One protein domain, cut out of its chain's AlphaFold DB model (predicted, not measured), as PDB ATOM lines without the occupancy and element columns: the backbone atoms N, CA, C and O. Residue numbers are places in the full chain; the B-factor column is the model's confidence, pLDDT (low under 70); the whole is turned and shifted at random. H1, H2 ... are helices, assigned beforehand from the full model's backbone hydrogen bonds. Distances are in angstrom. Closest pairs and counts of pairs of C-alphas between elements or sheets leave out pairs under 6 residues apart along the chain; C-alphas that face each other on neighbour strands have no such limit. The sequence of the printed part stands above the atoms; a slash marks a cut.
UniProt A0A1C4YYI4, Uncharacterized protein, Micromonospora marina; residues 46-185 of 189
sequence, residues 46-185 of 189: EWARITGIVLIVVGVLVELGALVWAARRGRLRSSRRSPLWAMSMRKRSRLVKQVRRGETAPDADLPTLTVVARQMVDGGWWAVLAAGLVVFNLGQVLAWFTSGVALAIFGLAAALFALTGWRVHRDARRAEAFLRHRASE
ATOM      1  N   GLU A  46     244.784 292.503 310.314       83.62
ATOM      2  CA  GLU A  46     245.424 293.630 311.004       83.62
ATOM      3  C   GLU A  46     245.681 294.819 310.060       83.62
ATOM      4  O   GLU A  46     245.412 295.971 310.406       83.62
ATOM      5  N   TRP A  47     246.071 294.535 308.812       82.62
ATOM      6  CA  TRP A  47     246.251 295.548 307.771       82.62
ATOM      7  C   TRP A  47     244.957 296.311 307.447       82.62
ATOM      8  O   TRP A  47     245.000 297.524 307.232       82.62
ATOM      9  N   ALA A  48     243.802 295.635 307.437       83.88
ATOM     10  CA  ALA A  48     242.506 296.249 307.156       83.88
ATOM     11  C   ALA A  48     242.092 297.158 308.312       83.88
ATOM     12  O   ALA A  48     241.628 298.275 308.083       83.88
ATOM     13  N   ARG A  49     242.367 296.734 309.549       84.94
ATOM     14  CA  ARG A  49     242.128 297.542 310.745       84.94
ATOM     15  C   ARG A  49     242.961 298.821 310.752       84.94
ATOM     16  O   ARG A  49     242.404 299.902 310.936       84.94
ATOM     17  N   ILE A  50     244.269 298.712 310.517       83.69
ATOM     18  CA  ILE A  50     245.177 299.869 310.454       83.69
ATOM     19  C   ILE A  50     244.739 300.816 309.332       83.69
ATOM     20  O   ILE A  50     244.568 302.012 309.566       83.69
ATOM     21  N   THR A  51     244.483 300.279 308.135       85.38
ATOM     22  CA  THR A  51     244.006 301.068 306.988       85.38
ATOM     23  C   THR A  51     242.689 301.771 307.314       85.38
ATOM     24  O   THR A  51     242.530 302.957 307.030       85.38
ATOM     25  N   GLY A  52     241.761 301.071 307.967       86.94
ATOM     26  CA  GLY A  52     240.482 301.621 308.395       86.94
ATOM     27  C   GLY A  52     240.639 302.798 309.357       86.94
ATOM     28  O   GLY A  52     240.052 303.856 309.139       86.94
ATOM     29  N   ILE A  53     241.499 302.661 310.370       84.69
ATOM     30  CA  ILE A  53     241.811 303.739 311.324       84.69
ATOM     31  C   ILE A  53     242.425 304.947 310.606       84.69
ATOM     32  O   ILE A  53     242.009 306.081 310.848       84.69
ATOM     33  N   VAL A  54     243.373 304.726 309.691       88.44
ATOM     34  CA  VAL A  54     243.981 305.808 308.903       88.44
ATOM     35  C   VAL A  54     242.918 306.549 308.089       88.44
ATOM     36  O   VAL A  54     242.877 307.779 308.117       88.44
ATOM     37  N   LEU A  55     242.015 305.831 307.417       87.19
ATOM     38  CA  LEU A  55     240.927 306.438 306.644       87.19
ATOM     39  C   LEU A  55     239.946 307.219 307.525       87.19
ATOM     40  O   LEU A  55     239.523 308.305 307.137       87.19
ATOM     41  N   ILE A  56     239.632 306.728 308.727       85.88
ATOM     42  CA  ILE A  56     238.836 307.470 309.715       85.88
ATOM     43  C   ILE A  56     239.497 308.820 310.016       85.88
ATOM     44  O   ILE A  56     238.854 309.864 309.890       85.88
ATOM     45  N   VAL A  57     240.789 308.815 310.363       86.00
ATOM     46  CA  VAL A  57     241.538 310.038 310.694       86.00
ATOM     47  C   VAL A  57     241.580 310.995 309.501       86.00
ATOM     48  O   VAL A  57     241.286 312.181 309.653       86.00
ATOM     49  N   VAL A  58     241.883 310.490 308.303       89.94
ATOM     50  CA  VAL A  58     241.917 311.296 307.073       89.94
ATOM     51  C   VAL A  58     240.548 311.910 306.778       89.94
ATOM     52  O   VAL A  58     240.473 313.104 306.493       89.94
ATOM     53  N   GLY A  59     239.464 311.138 306.891       86.38
ATOM     54  CA  GLY A  59     238.102 311.627 306.684       86.38
ATOM     55  C   GLY A  59     237.758 312.787 307.621       86.38
ATOM     56  O   GLY A  59     237.309 313.837 307.159       86.38
ATOM     57  N   VAL A  60     238.075 312.651 308.914       87.25
ATOM     58  CA  VAL A  60     237.878 313.715 309.914       87.25
ATOM     59  C   VAL A  60     238.706 314.958 309.585       87.25
ATOM     60  O   VAL A  60     238.189 316.075 309.635       87.25
ATOM     61  N   LEU A  61     239.981 314.796 309.216       88.75
ATOM     62  CA  LEU A  61     240.842 315.923 308.850       88.75
ATOM     63  C   LEU A  61     240.321 316.668 307.614       88.75
ATOM     64  O   LEU A  61     240.334 317.901 307.597       88.75
ATOM     65  N   VAL A  62     239.821 315.946 306.607       90.62
ATOM     66  CA  VAL A  62     239.202 316.540 305.412       90.62
ATOM     67  C   VAL A  62     237.947 317.327 305.787       90.62
ATOM     68  O   VAL A  62     237.791 318.466 305.341       90.62
ATOM     69  N   GLU A  63     237.074 316.773 306.631       87.94
ATOM     70  CA  GLU A  63     235.864 317.468 307.077       87.94
ATOM     71  C   GLU A  63     236.186 318.732 307.881       87.94
ATOM     72  O   GLU A  63     235.672 319.814 307.573       87.94
ATOM     73  N   LEU A  64     237.081 318.635 308.869       88.88
ATOM     74  CA  LEU A  64     237.511 319.776 309.677       88.88
ATOM     75  C   LEU A  64     238.195 320.842 308.819       88.88
ATOM     76  O   LEU A  64     237.877 322.027 308.937       88.88
ATOM     77  N   GLY A  65     239.086 320.437 307.913       90.44
ATOM     78  CA  GLY A  65     239.757 321.336 306.978       90.44
ATOM     79  C   GLY A  65     238.766 322.074 306.077       90.44
ATOM     80  O   GLY A  65     238.840 323.299 305.949       90.44
ATOM     81  N   ALA A  66     237.786 321.361 305.515       89.81
ATOM     82  CA  ALA A  66     236.736 321.948 304.689       89.81
ATOM     83  C   ALA A  66     235.849 322.923 305.480       89.81
ATOM     84  O   ALA A  66     235.542 324.013 304.986       89.81
ATOM     85  N   LEU A  67     235.485 322.586 306.723       87.44
ATOM     86  CA  LEU A  67     234.718 323.464 307.610       87.44
ATOM     87  C   LEU A  67     235.499 324.729 307.982       87.44
ATOM     88  O   LEU A  67     234.956 325.832 307.880       87.44
ATOM     89  N   VAL A  68     236.770 324.595 308.368       91.38
ATOM     90  CA  VAL A  68     237.648 325.727 308.703       91.38
ATOM     91  C   VAL A  68     237.850 326.622 307.485       91.38
ATOM     92  O   VAL A  68     237.726 327.843 307.590       91.38
ATOM     93  N   TRP A  69     238.098 326.041 306.311       92.81
ATOM     94  CA  TRP A  69     238.228 326.788 305.064       92.81
ATOM     95  C   TRP A  69     236.938 327.547 304.717       92.81
ATOM     96  O   TRP A  69     236.979 328.748 304.427       92.81
ATOM     97  N   ALA A  70     235.777 326.889 304.818       88.25
ATOM     98  CA  ALA A  70     234.476 327.505 304.566       88.25
ATOM     99  C   ALA A  70     234.152 328.618 305.576       88.25
ATOM    100  O   ALA A  70     233.558 329.641 305.211       88.25
ATOM    101  N   ALA A  71     234.561 328.451 306.838       87.81
ATOM    102  CA  ALA A  71     234.439 329.462 307.878       87.81
ATOM    103  C   ALA A  71     235.331 330.678 307.590       87.81
ATOM    104  O   ALA A  71     234.829 331.804 307.585       87.81
ATOM    105  N   ARG A  72     236.616 330.458 307.272       91.88
ATOM    106  CA  ARG A  72     237.589 331.518 306.953       91.88
ATOM    107  C   ARG A  72     237.190 332.326 305.720       91.88
ATOM    108  O   ARG A  72     237.297 333.544 305.731       91.88
ATOM    109  N   ARG A  73     236.648 331.677 304.683       88.25
ATOM    110  CA  ARG A  73     236.131 332.355 303.477       88.25
ATOM    111  C   ARG A  73     234.774 333.040 303.680       88.25
ATOM    112  O   ARG A  73     234.192 333.532 302.719       88.25
ATOM    113  N   GLY A  74     234.212 333.028 304.892       86.25
ATOM    114  CA  GLY A  74     232.913 333.636 305.179       86.25
ATOM    115  C   GLY A  74     231.725 332.953 304.485       86.25
ATOM    116  O   GLY A  74     230.608 333.477 304.540       86.25
ATOM    117  N   ARG A  75     231.914 331.769 303.879       81.69
ATOM    118  CA  ARG A  75     230.869 331.044 303.127       81.69
ATOM    119  C   ARG A  75     229.710 330.602 304.013       81.69
ATOM    120  O   ARG A  75     228.552 330.594 303.590       81.69
ATOM    121  N   LEU A  76     230.006 330.317 305.282       77.81
ATOM    122  CA  LEU A  76     228.989 330.026 306.295       77.81
ATOM    123  C   LEU A  76     228.114 331.248 306.609       77.81
ATOM    124  O   LEU A  76     226.965 331.092 307.025       77.81
ATOM    125  N   ARG A  77     228.633 332.470 306.427       79.75
ATOM    126  CA  ARG A  77     227.904 333.721 306.683       79.75
ATOM    127  C   ARG A  77     227.134 334.186 305.449       79.75
ATOM    128  O   ARG A  77     225.994 334.618 305.607       79.75
ATOM    129  N   SER A  78     227.702 334.045 304.248       77.44
ATOM    130  CA  SER A  78     227.028 334.404 302.988       77.44
ATOM    131  C   SER A  78     225.791 333.534 302.744       77.44
ATOM    132  O   SER A  78     224.707 334.050 302.473       77.44
ATOM    133  N   SER A  79     225.904 332.224 302.983       71.56
ATOM    134  CA  SER A  79     224.805 331.267 302.799       71.56
ATOM    135  C   SER A  79     223.587 331.552 303.691       71.56
ATOM    136  O   SER A  79     222.469 331.181 303.334       71.56
ATOM    137  N   ARG A  80     223.776 332.248 304.825       71.62
ATOM    138  CA  ARG A  80     222.699 332.627 305.765       71.62
ATOM    139  C   ARG A  80     221.827 333.776 305.274       71.62
ATOM    140  O   ARG A  80     220.704 333.907 305.747       71.62
ATOM    141  N   ARG A  81     222.347 334.632 304.391       77.00
ATOM    142  CA  ARG A  81     221.634 335.815 303.884       77.00
ATOM    143  C   ARG A  81     220.964 335.570 302.535       77.00
ATOM    144  O   ARG A  81     220.411 336.501 301.968       77.00
ATOM    145  N   SER A  82     221.009 334.341 302.020       72.25
ATOM    146  CA  SER A  82     220.465 334.066 300.696       72.25
ATOM    147  C   SER A  82     218.934 334.165 300.677       72.25
ATOM    148  O   SER A  82     218.278 333.425 301.423       72.25
ATOM    149  N   PRO A  83     218.356 334.996 299.789       78.62
ATOM    150  CA  PRO A  83     216.909 335.083 299.576       78.62
ATOM    151  C   PRO A  83     216.279 333.738 299.193       78.62
ATOM    152  O   PRO A  83     215.091 333.512 299.406       78.62
ATOM    153  N   LEU A  84     217.086 332.809 298.669       77.31
ATOM    154  CA  LEU A  84     216.631 331.510 298.181       77.31
ATOM    155  C   LEU A  84     216.096 330.595 299.290       77.31
ATOM    156  O   LEU A  84     215.338 329.676 298.994       77.31
ATOM    157  N   TRP A  85     216.417 330.865 300.562       78.81
ATOM    158  CA  TRP A  85     215.824 330.147 301.698       78.81
ATOM    159  C   TRP A  85     214.383 330.557 302.002       78.81
ATOM    160  O   TRP A  85     213.668 329.795 302.650       78.81
ATOM    161  N   ALA A  86     213.958 331.742 301.560       84.25
ATOM    162  CA  ALA A  86     212.576 332.193 301.697       84.25
ATOM    163  C   ALA A  86     211.680 331.674 300.558       84.25
ATOM    164  O   ALA A  86     210.457 331.726 300.664       84.25
ATOM    165  N   MET A  87     212.269 331.162 299.470       86.06
ATOM    166  CA  MET A  87     211.530 330.647 298.320       86.06
ATOM    167  C   MET A  87     211.052 329.205 298.532       86.06
ATOM    168  O   MET A  87     211.694 328.402 299.210       86.06
ATOM    169  N   SER A  88     209.940 328.841 297.886       89.81
ATOM    170  CA  SER A  88     209.461 327.456 297.868       89.81
ATOM    171  C   SER A  88     210.424 326.537 297.104       89.81
ATOM    172  O   SER A  88     211.049 326.939 296.118       89.81
ATOM    173  N   MET A  89     210.506 325.263 297.508       86.00
ATOM    174  CA  MET A  89     211.370 324.272 296.844       86.00
ATOM    175  C   MET A  89     211.046 324.103 295.354       86.00
ATOM    176  O   MET A  89     211.959 323.956 294.542       86.00
ATOM    177  N   ARG A  90     209.763 324.193 294.970       89.56
ATOM    178  CA  ARG A  90     209.344 324.155 293.558       89.56
ATOM    179  C   ARG A  90     209.924 325.330 292.767       89.56
ATOM    180  O   ARG A  90     210.463 325.111 291.684       89.56
ATOM    181  N   LYS A  91     209.865 326.555 293.312       89.25
ATOM    182  CA  LYS A  91     210.424 327.754 292.660       89.25
ATOM    183  C   LYS A  91     211.946 327.651 292.541       89.25
ATOM    184  O   LYS A  91     212.488 327.874 291.465       89.25
ATOM    185  N   ARG A  92     212.624 327.202 293.604       88.50
ATOM    186  CA  ARG A  92     214.076 326.976 293.598       88.50
ATOM    187  C   ARG A  92     214.503 325.941 292.553       88.50
ATOM    188  O   ARG A  92     215.439 326.194 291.805       88.50
ATOM    189  N   SER A  93     213.805 324.808 292.472       88.19
ATOM    190  CA  SER A  93     214.095 323.755 291.488       88.19
ATOM    191  C   SER A  93     213.922 324.248 290.046       88.19
ATOM    192  O   SER A  93     214.771 323.974 289.198       88.19
ATOM    193  N   ARG A  94     212.882 325.052 289.771       90.25
ATOM    194  CA  ARG A  94     212.689 325.684 288.454       90.25
ATOM    195  C   ARG A  94     213.840 326.624 288.088       90.25
ATOM    196  O   ARG A  94     214.382 326.483 286.999       90.25
ATOM    197  N   LEU A  95     214.256 327.500 289.005       89.94
ATOM    198  CA  LEU A  95     215.376 328.425 288.779       89.94
ATOM    199  C   LEU A  95     216.699 327.683 288.531       89.94
ATOM    200  O   LEU A  95     217.429 328.005 287.601       89.94
ATOM    201  N   VAL A  96     216.989 326.642 289.318       90.19
ATOM    202  CA  VAL A  96     218.179 325.797 289.110       90.19
ATOM    203  C   VAL A  96     218.127 325.108 287.746       90.19
ATOM    204  O   VAL A  96     219.136 325.041 287.048       90.19
ATOM    205  N   LYS A  97     216.953 324.614 287.335       90.94
ATOM    206  CA  LYS A  97     216.769 323.980 286.025       90.94
ATOM    207  C   LYS A  97     216.993 324.971 284.876       90.94
ATOM    208  O   LYS A  97     217.640 324.585 283.909       90.94
ATOM    209  N   GLN A  98     216.526 326.213 285.009       90.25
ATOM    210  CA  GLN A  98     216.762 327.291 284.038       90.25
ATOM    211  C   GLN A  98     218.257 327.595 283.889       90.25
ATOM    212  O   GLN A  98     218.790 327.485 282.788       90.25
ATOM    213  N   VAL A  99     218.967 327.829 285.001       89.06
ATOM    214  CA  VAL A  99     220.430 328.047 284.992       89.06
ATOM    215  C   VAL A  99     221.167 326.856 284.373       89.06
ATOM    216  O   VAL A  99     222.076 327.029 283.568       89.06
ATOM    217  N   ARG A 100     220.761 325.625 284.703       87.12
ATOM    218  CA  ARG A 100     221.397 324.399 284.196       87.12
ATOM    219  C   ARG A 100     221.226 324.209 282.689       87.12
ATOM    220  O   ARG A 100     222.077 323.570 282.071       87.12
ATOM    221  N   ARG A 101     220.115 324.688 282.130       88.12
ATOM    222  CA  ARG A 101     219.807 324.614 280.698       88.12
ATOM    223  C   ARG A 101     220.285 325.834 279.914       88.12
ATOM    224  O   ARG A 101     220.288 325.772 278.695       88.12
ATOM    225  N   GLY A 102     220.694 326.904 280.598       85.25
ATOM    226  CA  GLY A 102     220.985 328.185 279.956       85.25
ATOM    227  C   GLY A 102     219.732 328.879 279.410       85.25
ATOM    228  O   GLY A 102     219.845 329.743 278.556       85.25
ATOM    229  N   GLU A 103     218.541 328.500 279.882       85.38
ATOM    230  CA  GLU A 103     217.271 329.079 279.435       85.38
ATOM    231  C   GLU A 103     216.959 330.337 280.264       85.38
ATOM    232  O   GLU A 103     216.703 330.247 281.468       85.38
ATOM    233  N   THR A 104     216.930 331.507 279.627       78.06
ATOM    234  CA  THR A 104     216.328 332.725 280.187       78.06
ATOM    235  C   THR A 104     214.894 332.824 279.686       78.06
ATOM    236  O   THR A 104     214.663 333.205 278.541       78.06
ATOM    237  N   ALA A 105     213.919 332.434 280.512       77.25
ATOM    238  CA  ALA A 105     212.521 332.673 280.157       77.25
ATOM    239  C   ALA A 105     212.271 334.196 280.043       77.25
ATOM    240  O   ALA A 105     212.899 334.937 280.803       77.25
ATOM    241  N   PRO A 106     211.366 334.659 279.161       72.94
ATOM    242  CA  PRO A 106     211.110 336.090 278.946       72.94
ATOM    243  C   PRO A 106     210.789 336.859 280.236       72.94
ATOM    244  O   PRO A 106     211.274 337.967 280.432       72.94
ATOM    245  N   ASP A 107     210.073 336.217 281.165       74.50
ATOM    246  CA  ASP A 107     209.683 336.804 282.455       74.50
ATOM    247  C   ASP A 107     210.635 336.442 283.612       74.50
ATOM    248  O   ASP A 107     210.334 336.672 284.789       74.50
ATOM    249  N   ALA A 108     211.760 335.780 283.330       75.62
ATOM    250  CA  ALA A 108     212.686 335.376 284.377       75.62
ATOM    251  C   ALA A 108     213.525 336.567 284.844       75.62
ATOM    252  O   ALA A 108     214.343 337.103 284.102       75.62
ATOM    253  N   ASP A 109     213.380 336.906 286.124       83.44
ATOM    254  CA  ASP A 109     214.213 337.893 286.804       83.44
ATOM    255  C   ASP A 109     215.705 337.494 286.737       83.44
ATOM    256  O   ASP A 109     216.193 336.603 287.446       83.44
ATOM    257  N   LEU A 110     216.425 338.145 285.826       83.62
ATOM    258  CA  LEU A 110     217.827 337.896 285.497       83.62
ATOM    259  C   LEU A 110     218.780 338.080 286.696       83.62
ATOM    260  O   LEU A 110     219.656 337.224 286.901       83.62
ATOM    261  N   PRO A 111     218.620 339.123 287.535       87.25
ATOM    262  CA  PRO A 111     219.271 339.213 288.839       87.25
ATOM    263  C   PRO A 111     219.126 337.944 289.685       87.25
ATOM    264  O   PRO A 111     220.121 337.425 290.204       87.25
ATOM    265  N   THR A 112     217.915 337.387 289.777       87.31
ATOM    266  CA  THR A 112     217.663 336.168 290.553       87.31
ATOM    267  C   THR A 112     218.405 334.960 289.972       87.31
ATOM    268  O   THR A 112     219.022 334.205 290.730       87.31
ATOM    269  N   LEU A 113     218.426 334.782 288.646       88.00
ATOM    270  CA  LEU A 113     219.182 333.696 287.997       88.00
ATOM    271  C   LEU A 113     220.693 333.808 288.243       88.00
ATOM    272  O   LEU A 113     221.349 332.803 288.522       88.00
ATOM    273  N   THR A 114     221.239 335.025 288.228       88.38
ATOM    274  CA  THR A 114     222.662 335.281 288.511       88.38
ATOM    275  C   THR A 114     223.023 334.904 289.951       88.38
ATOM    276  O   THR A 114     224.055 334.276 290.199       88.38
ATOM    277  N   VAL A 115     222.151 335.229 290.913       88.75
ATOM    278  CA  VAL A 115     222.323 334.825 292.318       88.75
ATOM    279  C   VAL A 115     222.279 333.302 292.458       88.75
ATOM    280  O   VAL A 115     223.127 332.733 293.146       88.75
ATOM    281  N   VAL A 116     221.340 332.628 291.786       89.44
ATOM    282  CA  VAL A 116     221.235 331.157 291.792       89.44
ATOM    283  C   VAL A 116     222.488 330.516 291.202       89.44
ATOM    284  O   VAL A 116     223.043 329.606 291.815       89.44
ATOM    285  N   ALA A 117     222.976 331.012 290.063       88.94
ATOM    286  CA  ALA A 117     224.190 330.508 289.431       88.94
ATOM    287  C   ALA A 117     225.407 330.649 290.358       88.94
ATOM    288  O   ALA A 117     226.102 329.666 290.605       88.94
ATOM    289  N   ARG A 118     225.607 331.825 290.974       89.06
ATOM    290  CA  ARG A 118     226.672 332.027 291.974       89.06
ATOM    291  C   ARG A 118     226.545 331.063 293.149       89.06
ATOM    292  O   ARG A 118     227.541 330.484 293.564       89.06
ATOM    293  N   GLN A 119     225.330 330.821 293.645       85.31
ATOM    294  CA  GLN A 119     225.108 329.839 294.706       85.31
ATOM    295  C   GLN A 119     225.434 328.400 294.302       85.31
ATOM    296  O   GLN A 119     225.874 327.631 295.150       85.31
ATOM    297  N   MET A 120     225.194 328.016 293.047       88.31
ATOM    298  CA  MET A 120     225.540 326.681 292.555       88.31
ATOM    299  C   MET A 120     227.059 326.490 292.510       88.31
ATOM    300  O   MET A 120     227.551 325.464 292.972       88.31
ATOM    301  N   VAL A 121     227.798 327.505 292.050       88.56
ATOM    302  CA  VAL A 121     229.272 327.523 292.078       88.56
ATOM    303  C   VAL A 121     229.786 327.496 293.517       88.56
ATOM    304  O   VAL A 121     230.606 326.659 293.899       88.56
ATOM    305  N   ASP A 122     229.227 328.354 294.367       85.31
ATOM    306  CA  ASP A 122     229.570 328.415 295.782       85.31
ATOM    307  C   ASP A 122     229.122 327.186 296.568       85.31
ATOM    308  O   ASP A 122     229.582 327.009 297.688       85.31
ATOM    309  N   GLY A 123     228.252 326.338 296.020       82.06
ATOM    310  CA  GLY A 123     227.812 325.087 296.628       82.06
ATOM    311  C   GLY A 123     228.812 323.943 296.462       82.06
ATOM    312  O   GLY A 123     228.749 322.985 297.227       82.06
ATOM    313  N   GLY A 124     229.763 324.051 295.526       82.62
ATOM    314  CA  GLY A 124     230.680 322.961 295.170       82.62
ATOM    315  C   GLY A 124     231.530 322.427 296.329       82.62
ATOM    316  O   GLY A 124     231.833 321.241 296.367       82.62
ATOM    317  N   TRP A 125     231.849 323.250 297.333       85.06
ATOM    318  CA  TRP A 125     232.633 322.804 298.497       85.06
ATOM    319  C   TRP A 125     231.912 321.761 299.362       85.06
ATOM    320  O   TRP A 125     232.580 321.009 300.065       85.06
ATOM    321  N   TRP A 126     230.576 321.658 299.290       83.56
ATOM    322  CA  TRP A 126     229.843 320.579 299.963       83.56
ATOM    323  C   TRP A 126     230.262 319.196 299.461       83.56
ATOM    324  O   TRP A 126     230.198 318.235 300.223       83.56
ATOM    325  N   ALA A 127     230.739 319.090 298.217       84.56
ATOM    326  CA  ALA A 127     231.281 317.843 297.691       84.56
ATOM    327  C   ALA A 127     232.536 317.389 298.457       84.56
ATOM    328  O   ALA A 127     232.747 316.191 298.605       84.56
ATOM    329  N   VAL A 128     233.332 318.324 298.994       88.31
ATOM    330  CA  VAL A 128     234.513 318.000 299.815       88.31
ATOM    331  C   VAL A 128     234.090 317.397 301.153       88.31
ATOM    332  O   VAL A 128     234.657 316.393 301.568       88.31
ATOM    333  N   LEU A 129     233.056 317.955 301.794       86.00
ATOM    334  CA  LEU A 129     232.491 317.366 303.014       86.00
ATOM    335  C   LEU A 129     231.928 315.969 302.752       86.00
ATOM    336  O   LEU A 129     232.213 315.045 303.500       86.00
ATOM    337  N   ALA A 130     231.177 315.803 301.661       84.00
ATOM    338  CA  ALA A 130     230.659 314.496 301.276       84.00
ATOM    339  C   ALA A 130     231.787 313.477 301.032       84.00
ATOM    340  O   ALA A 130     231.675 312.333 301.459       84.00
ATOM    341  N   ALA A 131     232.885 313.890 300.391       85.50
ATOM    342  CA  ALA A 131     234.049 313.035 300.185       85.50
ATOM    343  C   ALA A 131     234.714 312.635 301.513       85.50
ATOM    344  O   ALA A 131     234.996 311.455 301.711       85.50
ATOM    345  N   GLY A 132     234.909 313.585 302.436       88.12
ATOM    346  CA  GLY A 132     235.431 313.307 303.781       88.12
ATOM    347  C   GLY A 132     234.572 312.290 304.535       88.12
ATOM    348  O   GLY A 132     235.100 311.310 305.061       88.12
ATOM    349  N   LEU A 133     233.247 312.452 304.478       85.00
ATOM    350  CA  LEU A 133     232.293 311.538 305.100       85.00
ATOM    351  C   LEU A 133     232.358 310.126 304.502       85.00
ATOM    352  O   LEU A 133     232.321 309.141 305.238       85.00
ATOM    353  N   VAL A 134     232.468 310.003 303.174       85.38
ATOM    354  CA  VAL A 134     232.617 308.702 302.499       85.38
ATOM    355  C   VAL A 134     233.904 308.011 302.945       85.38
ATOM    356  O   VAL A 134     233.866 306.833 303.292       85.38
ATOM    357  N   VAL A 135     235.024 308.738 302.993       87.94
ATOM    358  CA  VAL A 135     236.322 308.210 303.443       87.94
ATOM    359  C   VAL A 135     236.261 307.761 304.905       87.94
ATOM    360  O   VAL A 135     236.701 306.660 305.229       87.94
ATOM    361  N   PHE A 136     235.648 308.566 305.774       86.44
ATOM    362  CA  PHE A 136     235.444 308.228 307.181       86.44
ATOM    363  C   PHE A 136     234.620 306.943 307.356       86.44
ATOM    364  O   PHE A 136     235.006 306.053 308.115       86.44
ATOM    365  N   ASN A 137     233.508 306.810 306.626       82.62
ATOM    366  CA  ASN A 137     232.663 305.614 306.688       82.62
ATOM    367  C   ASN A 137     233.358 304.380 306.097       82.62
ATOM    368  O   ASN A 137     233.228 303.298 306.661       82.62
ATOM    369  N   LEU A 138     234.143 304.533 305.022       83.94
ATOM    370  CA  LEU A 138     234.962 303.441 304.483       83.94
ATOM    371  C   LEU A 138     235.937 302.936 305.546       83.94
ATOM    372  O   LEU A 138     236.097 301.731 305.728       83.94
ATOM    373  N   GLY A 139     236.559 303.872 306.263       85.44
ATOM    374  CA  GLY A 139     237.466 303.561 307.349       85.44
ATOM    375  C   GLY A 139     236.790 302.788 308.480       85.44
ATOM    376  O   GLY A 139     237.351 301.806 308.956       85.44
ATOM    377  N   GLN A 140     235.560 303.157 308.854       82.44
ATOM    378  CA  GLN A 140     234.775 302.393 309.830       82.44
ATOM    379  C   GLN A 140     234.453 300.978 309.341       82.44
ATOM    380  O   GLN A 140     234.630 300.022 310.092       82.44
ATOM    381  N   VAL A 141     234.032 300.823 308.084       82.44
ATOM    382  CA  VAL A 141     233.747 299.497 307.518       82.44
ATOM    383  C   VAL A 141     235.005 298.630 307.530       82.44
ATOM    384  O   VAL A 141     234.959 297.514 308.025       82.44
ATOM    385  N   LEU A 142     236.156 299.150 307.099       82.00
ATOM    386  CA  LEU A 142     237.425 298.410 307.126       82.00
ATOM    387  C   LEU A 142     237.918 298.091 308.545       82.00
ATOM    388  O   LEU A 142     238.443 297.005 308.783       82.00
ATOM    389  N   ALA A 143     237.753 299.025 309.484       80.75
ATOM    390  CA  ALA A 143     238.225 298.859 310.853       80.75
ATOM    391  C   ALA A 143     237.417 297.819 311.637       80.75
ATOM    392  O   ALA A 143     237.986 297.117 312.473       80.75
ATOM    393  N   TRP A 144     236.115 297.718 311.359       72.00
ATOM    394  CA  TRP A 144     235.174 296.992 312.213       72.00
ATOM    395  C   TRP A 144     234.430 295.851 311.508       72.00
ATOM    396  O   TRP A 144     233.973 294.936 312.184       72.00
ATOM    397  N   PHE A 145     234.323 295.862 310.174       67.31
ATOM    398  CA  PHE A 145     233.478 294.936 309.416       67.31
ATOM    399  C   PHE A 145     234.108 294.456 308.100       67.31
ATOM    400  O   PHE A 145     233.901 295.030 307.034       67.31
ATOM    401  N   THR A 146     234.736 293.285 308.126       64.88
ATOM    402  CA  THR A 146     235.076 292.501 306.922       64.88
ATOM    403  C   THR A 146     233.921 291.619 306.428       64.88
ATOM    404  O   THR A 146     234.133 290.551 305.864       64.88
ATOM    405  N   SER A 147     232.668 292.049 306.611       71.38
ATOM    406  CA  SER A 147     231.523 291.376 305.987       71.38
ATOM    407  C   SER A 147     231.354 291.862 304.548       71.38
ATOM    408  O   SER A 147     231.234 293.065 304.302       71.38
ATOM    409  N   GLY A 148     231.275 290.935 303.588       73.00
ATOM    410  CA  GLY A 148     231.023 291.267 302.182       73.00
ATOM    411  C   GLY A 148     229.725 292.060 301.969       73.00
ATOM    412  O   GLY A 148     229.671 292.927 301.100       73.00
ATOM    413  N   VAL A 149     228.706 291.840 302.811       72.62
ATOM    414  CA  VAL A 149     227.440 292.594 302.771       72.62
ATOM    415  C   VAL A 149     227.652 294.052 303.183       72.62
ATOM    416  O   VAL A 149     227.169 294.957 302.504       72.62
ATOM    417  N   ALA A 150     228.418 294.300 304.251       69.62
ATOM    418  CA  ALA A 150     228.748 295.657 304.689       69.62
ATOM    419  C   ALA A 150     229.562 296.400 303.618       69.62
ATOM    420  O   ALA A 150     229.271 297.558 303.314       69.62
ATOM    421  N   LEU A 151     230.517 295.709 302.986       74.12
ATOM    422  CA  LEU A 151     231.297 296.250 301.875       74.12
ATOM    423  C   LEU A 151     230.410 296.600 300.668       74.12
ATOM    424  O   LEU A 151     230.591 297.652 300.060       74.12
ATOM    425  N   ALA A 152     229.426 295.757 300.340       78.12
ATOM    426  CA  ALA A 152     228.491 295.995 299.241       78.12
ATOM    427  C   ALA A 152     227.564 297.192 299.512       78.12
ATOM    428  O   ALA A 152     227.412 298.059 298.649       78.12
ATOM    429  N   ILE A 153     226.988 297.286 300.718       75.00
ATOM    430  CA  ILE A 153     226.155 298.427 301.134       75.00
ATOM    431  C   ILE A 153     226.980 299.716 301.111       75.00
ATOM    432  O   ILE A 153     226.530 300.733 300.577       75.00
ATOM    433  N   PHE A 154     228.205 299.669 301.639       77.69
ATOM    434  CA  PHE A 154     229.122 300.798 301.595       77.69
ATOM    435  C   PHE A 154     229.454 301.196 300.155       77.69
ATOM    436  O   PHE A 154     229.361 302.373 299.811       77.69
ATOM    437  N   GLY A 155     229.791 300.232 299.296       81.19
ATOM    438  CA  GLY A 155     230.079 300.467 297.884       81.19
ATOM    439  C   GLY A 155     228.911 301.139 297.163       81.19
ATOM    440  O   GLY A 155     229.113 302.112 296.436       81.19
ATOM    441  N   LEU A 156     227.677 300.696 297.427       80.50
ATOM    442  CA  LEU A 156     226.465 301.321 296.897       80.50
ATOM    443  C   LEU A 156     226.302 302.764 297.399       80.50
ATOM    444  O   LEU A 156     226.064 303.673 296.601       80.50
ATOM    445  N   ALA A 157     226.462 302.998 298.704       76.06
ATOM    446  CA  ALA A 157     226.386 304.337 299.281       76.06
ATOM    447  C   ALA A 157     227.463 305.265 298.694       76.06
ATOM    448  O   ALA A 157     227.152 306.371 298.247       76.06
ATOM    449  N   ALA A 158     228.712 304.800 298.614       78.56
ATOM    450  CA  ALA A 158     229.832 305.525 298.027       78.56
ATOM    451  C   ALA A 158     229.578 305.863 296.550       78.56
ATOM    452  O   ALA A 158     229.816 306.999 296.138       78.56
ATOM    453  N   ALA A 159     229.022 304.934 295.765       83.38
ATOM    454  CA  ALA A 159     228.645 305.178 294.374       83.38
ATOM    455  C   ALA A 159     227.558 306.259 294.245       83.38
ATOM    456  O   ALA A 159     227.660 307.144 293.391       83.38
ATOM    457  N   LEU A 160     226.541 306.248 295.115       81.50
ATOM    458  CA  LEU A 160     225.508 307.289 295.150       81.50
ATOM    459  C   LEU A 160     226.088 308.659 295.540       81.50
ATOM    460  O   LEU A 160     225.745 309.679 294.928       81.50
ATOM    461  N   PHE A 161     227.002 308.702 296.512       78.00
ATOM    462  CA  PHE A 161     227.712 309.927 296.888       78.00
ATOM    463  C   PHE A 161     228.616 310.446 295.764       78.00
ATOM    464  O   PHE A 161     228.581 311.634 295.447       78.00
ATOM    465  N   ALA A 162     229.368 309.571 295.096       81.06
ATOM    466  CA  ALA A 162     230.189 309.934 293.945       81.06
ATOM    467  C   ALA A 162     229.330 310.479 292.794       81.06
ATOM    468  O   ALA A 162     229.648 311.520 292.216       81.06
ATOM    469  N   LEU A 163     228.192 309.838 292.502       85.44
ATOM    470  CA  LEU A 163     227.256 310.286 291.472       85.44
ATOM    471  C   LEU A 163     226.650 311.654 291.804       85.44
ATOM    472  O   LEU A 163     226.543 312.518 290.928       85.44
ATOM    473  N   THR A 164     226.243 311.873 293.055       81.50
ATOM    474  CA  THR A 164     225.696 313.165 293.496       81.50
ATOM    475  C   THR A 164     226.764 314.255 293.494       81.50
ATOM    476  O   THR A 164     226.512 315.329 292.947       81.50
ATOM    477  N   GLY A 165     227.972 313.971 293.984       81.38
ATOM    478  CA  GLY A 165     229.122 314.874 293.921       81.38
ATOM    479  C   GLY A 165     229.493 315.250 292.486       81.38
ATOM    480  O   GLY A 165     229.625 316.433 292.167       81.38
ATOM    481  N   TRP A 166     229.559 314.269 291.581       87.00
ATOM    482  CA  TRP A 166     229.808 314.508 290.157       87.00
ATOM    483  C   TRP A 166     228.720 315.374 289.519       87.00
ATOM    484  O   TRP A 166     229.034 316.313 288.784       87.00
ATOM    485  N   ARG A 167     227.440 315.113 289.824       86.62
ATOM    486  CA  ARG A 167     226.324 315.952 289.358       86.62
ATOM    487  C   ARG A 167     226.451 317.389 289.861       86.62
ATOM    488  O   ARG A 167     226.306 318.302 289.056       86.62
ATOM    489  N   VAL A 168     226.775 317.588 291.140       83.81
ATOM    490  CA  VAL A 168     226.990 318.920 291.730       83.81
ATOM    491  C   VAL A 168     228.141 319.645 291.037       83.81
ATOM    492  O   VAL A 168     227.982 320.801 290.653       83.81
ATOM    493  N   HIS A 169     229.270 318.971 290.800       86.50
ATOM    494  CA  HIS A 169     230.418 319.575 290.118       86.50
ATOM    495  C   HIS A 169     230.112 319.924 288.661       86.50
ATOM    496  O   HIS A 169     230.442 321.007 288.177       86.50
ATOM    497  N   ARG A 170     229.423 319.024 287.952       88.12
ATOM    498  CA  ARG A 170     228.971 319.263 286.579       88.12
ATOM    499  C   ARG A 170     228.015 320.452 286.507       88.12
ATOM    500  O   ARG A 170     228.115 321.256 285.583       88.12
ATOM    501  N   ASP A 171     227.105 320.567 287.466       87.00
ATOM    502  CA  ASP A 171     226.142 321.661 287.529       87.00
ATOM    503  C   ASP A 171     226.808 322.991 287.929       87.00
ATOM    504  O   ASP A 171     226.454 324.027 287.370       87.00
ATOM    505  N   ALA A 172     227.832 322.967 288.789       88.56
ATOM    506  CA  ALA A 172     228.663 324.133 289.096       88.56
ATOM    507  C   ALA A 172     229.409 324.643 287.851       88.56
ATOM    508  O   ALA A 172     229.312 325.824 287.528       88.56
ATOM    509  N   ARG A 173     230.052 323.755 287.076       89.44
ATOM    510  CA  ARG A 173     230.714 324.132 285.808       89.44
ATOM    511  C   ARG A 173     229.743 324.742 284.794       89.44
ATOM    512  O   ARG A 173     230.100 325.674 284.079       89.44
ATOM    513  N   ARG A 174     228.509 324.230 284.723       88.75
ATOM    514  CA  ARG A 174     227.454 324.809 283.871       88.75
ATOM    515  C   ARG A 174     227.033 326.193 284.350       88.75
ATOM    516  O   ARG A 174     226.884 327.088 283.527       88.75
ATOM    517  N   ALA A 175     226.892 326.387 285.659       89.50
ATOM    518  CA  ALA A 175     226.602 327.697 286.231       89.50
ATOM    519  C   ALA A 175     227.742 328.704 285.973       89.50
ATOM    520  O   ALA A 175     227.470 329.850 285.631       89.50
ATOM    521  N   GLU A 176     229.009 328.282 286.045       89.44
ATOM    522  CA  GLU A 176     230.153 329.117 285.645       89.44
ATOM    523  C   GLU A 176     230.115 329.475 284.157       89.44
ATOM    524  O   GLU A 176     230.419 330.607 283.787       89.44
ATOM    525  N   ALA A 177     229.750 328.528 283.289       90.19
ATOM    526  CA  ALA A 177     229.598 328.789 281.859       90.19
ATOM    527  C   ALA A 177     228.467 329.793 281.578       90.19
ATOM    528  O   ALA A 177     228.653 330.689 280.756       90.19
ATOM    529  N   PHE A 178     227.345 329.685 282.297       88.31
ATOM    530  CA  PHE A 178     226.238 330.642 282.238       88.31
ATOM    531  C   PHE A 178     226.681 332.050 282.663       88.31
ATOM    532  O   PHE A 178     226.421 333.021 281.957       88.31
ATOM    533  N   LEU A 179     227.418 332.168 283.775       88.88
ATOM    534  CA  LEU A 179     227.954 333.453 284.241       88.88
ATOM    535  C   LEU A 179     228.961 334.063 283.255       88.88
ATOM    536  O   LEU A 179     228.974 335.279 283.084       88.88
ATOM    537  N   ARG A 180     229.781 333.235 282.595       89.75
ATOM    538  CA  ARG A 180     230.741 333.690 281.576       89.75
ATOM    539  C   ARG A 180     230.054 334.215 280.318       89.75
ATOM    540  O   ARG A 180     230.392 335.313 279.900       89.75
ATOM    541  N   HIS A 181     229.072 333.489 279.775       86.12
ATOM    542  CA  HIS A 181     228.288 333.958 278.620       86.12
ATOM    543  C   HIS A 181     227.598 335.292 278.913       86.12
ATOM    544  O   HIS A 181     227.545 336.176 278.063       86.12
ATOM    545  N   ARG A 182     227.136 335.475 280.153       79.94
ATOM    546  CA  ARG A 182     226.517 336.725 280.585       79.94
ATOM    547  C   ARG A 182     227.474 337.896 280.739       79.94
ATOM    548  O   ARG A 182     227.060 339.026 280.538       79.94
ATOM    549  N   ALA A 183     228.723 337.646 281.116       79.06
ATOM    550  CA  ALA A 183     229.725 338.704 281.195       79.06
ATOM    551  C   ALA A 183     230.128 339.230 279.804       79.06
ATOM    552  O   ALA A 183     230.616 340.349 279.706       79.06
ATOM    553  N   SER A 184     229.930 338.428 278.750       78.19
ATOM    554  CA  SER A 184     230.231 338.786 277.360       78.19
ATOM    555  C   SER A 184     229.067 339.411 276.589       78.19
ATOM    556  O   SER A 184     229.313 339.967 275.525       78.19
ATOM    557  N   GLU A 185     227.827 339.334 277.082       75.06
ATOM    558  CA  GLU A 185     226.706 340.087 276.508       75.06
ATOM    559  C   GLU A 185     226.796 341.538 277.007       75.06
ATOM    560  O   GLU A 185     226.550 341.774 278.196       75.06
TER     561      GLU A 185
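This is residues 46 to 185 of the 189 residues of an uncharacterized protein of Micromonospora marina (UniProt A0A1C4YYI4). The long helix H6 runs along most of an elongated domain; H5 folds back along it as a hairpin, and H1 packs on the other side of H5. Toward the other end, H4 and H3 pack on H6 crosswise. The 140 printed residues hold H1 to H6 in order, all helix, with no named strand; the whole is loose, radius of gyration of the C-alphas 18.9 A, spans 62 by 32 by 29 A.

H6, residues 148 to 184, measures 53.6 A and ends at C-alpha 184 (230.231, 338.786, 277.360). H5 is 126 to 144, 27.1 A; H1, 46 to 72, 38.9 A, begins at (245.424, 293.630, 311.004). H4 is 110 to 122, H3 89 to 101, H2 75 to 81.

H6, the hub, touches H5 (closest C-alphas Ala 127 and Gly 165, 5.3 A) at a shallow tilt of 12 degrees, opposite ways. With residues 168 to 179 alone it touches H4 (Val 121 and Ala 172, 4.6 A), a steep tilt of 41 degrees. H3 touches H4 (Val 99 and Ala 117, 6.3 A), about perpendicular at 85 degrees. H5 touches H1 (Gly 52 and Gly 139, 3.7 A), a shallow tilt of 21 degrees. H2 is near H1 and H4; 1 of its 3 O i to N i+4 pairs and 2 of its 4 O i to N i+3 pairs are within hydrogen-bond range, while H1, H3, H4, H5 and H6 have every O i to N i+4 pair within range.

The C-alphas of Glu 46 and Pro 106, the farthest apart, are 63.3 A apart. The printed part has no cut and no long link; residues 85 to 91, of which 89 to 91 belong to H3, stand free. Residues 145, 146 and 150 have pLDDT under 70.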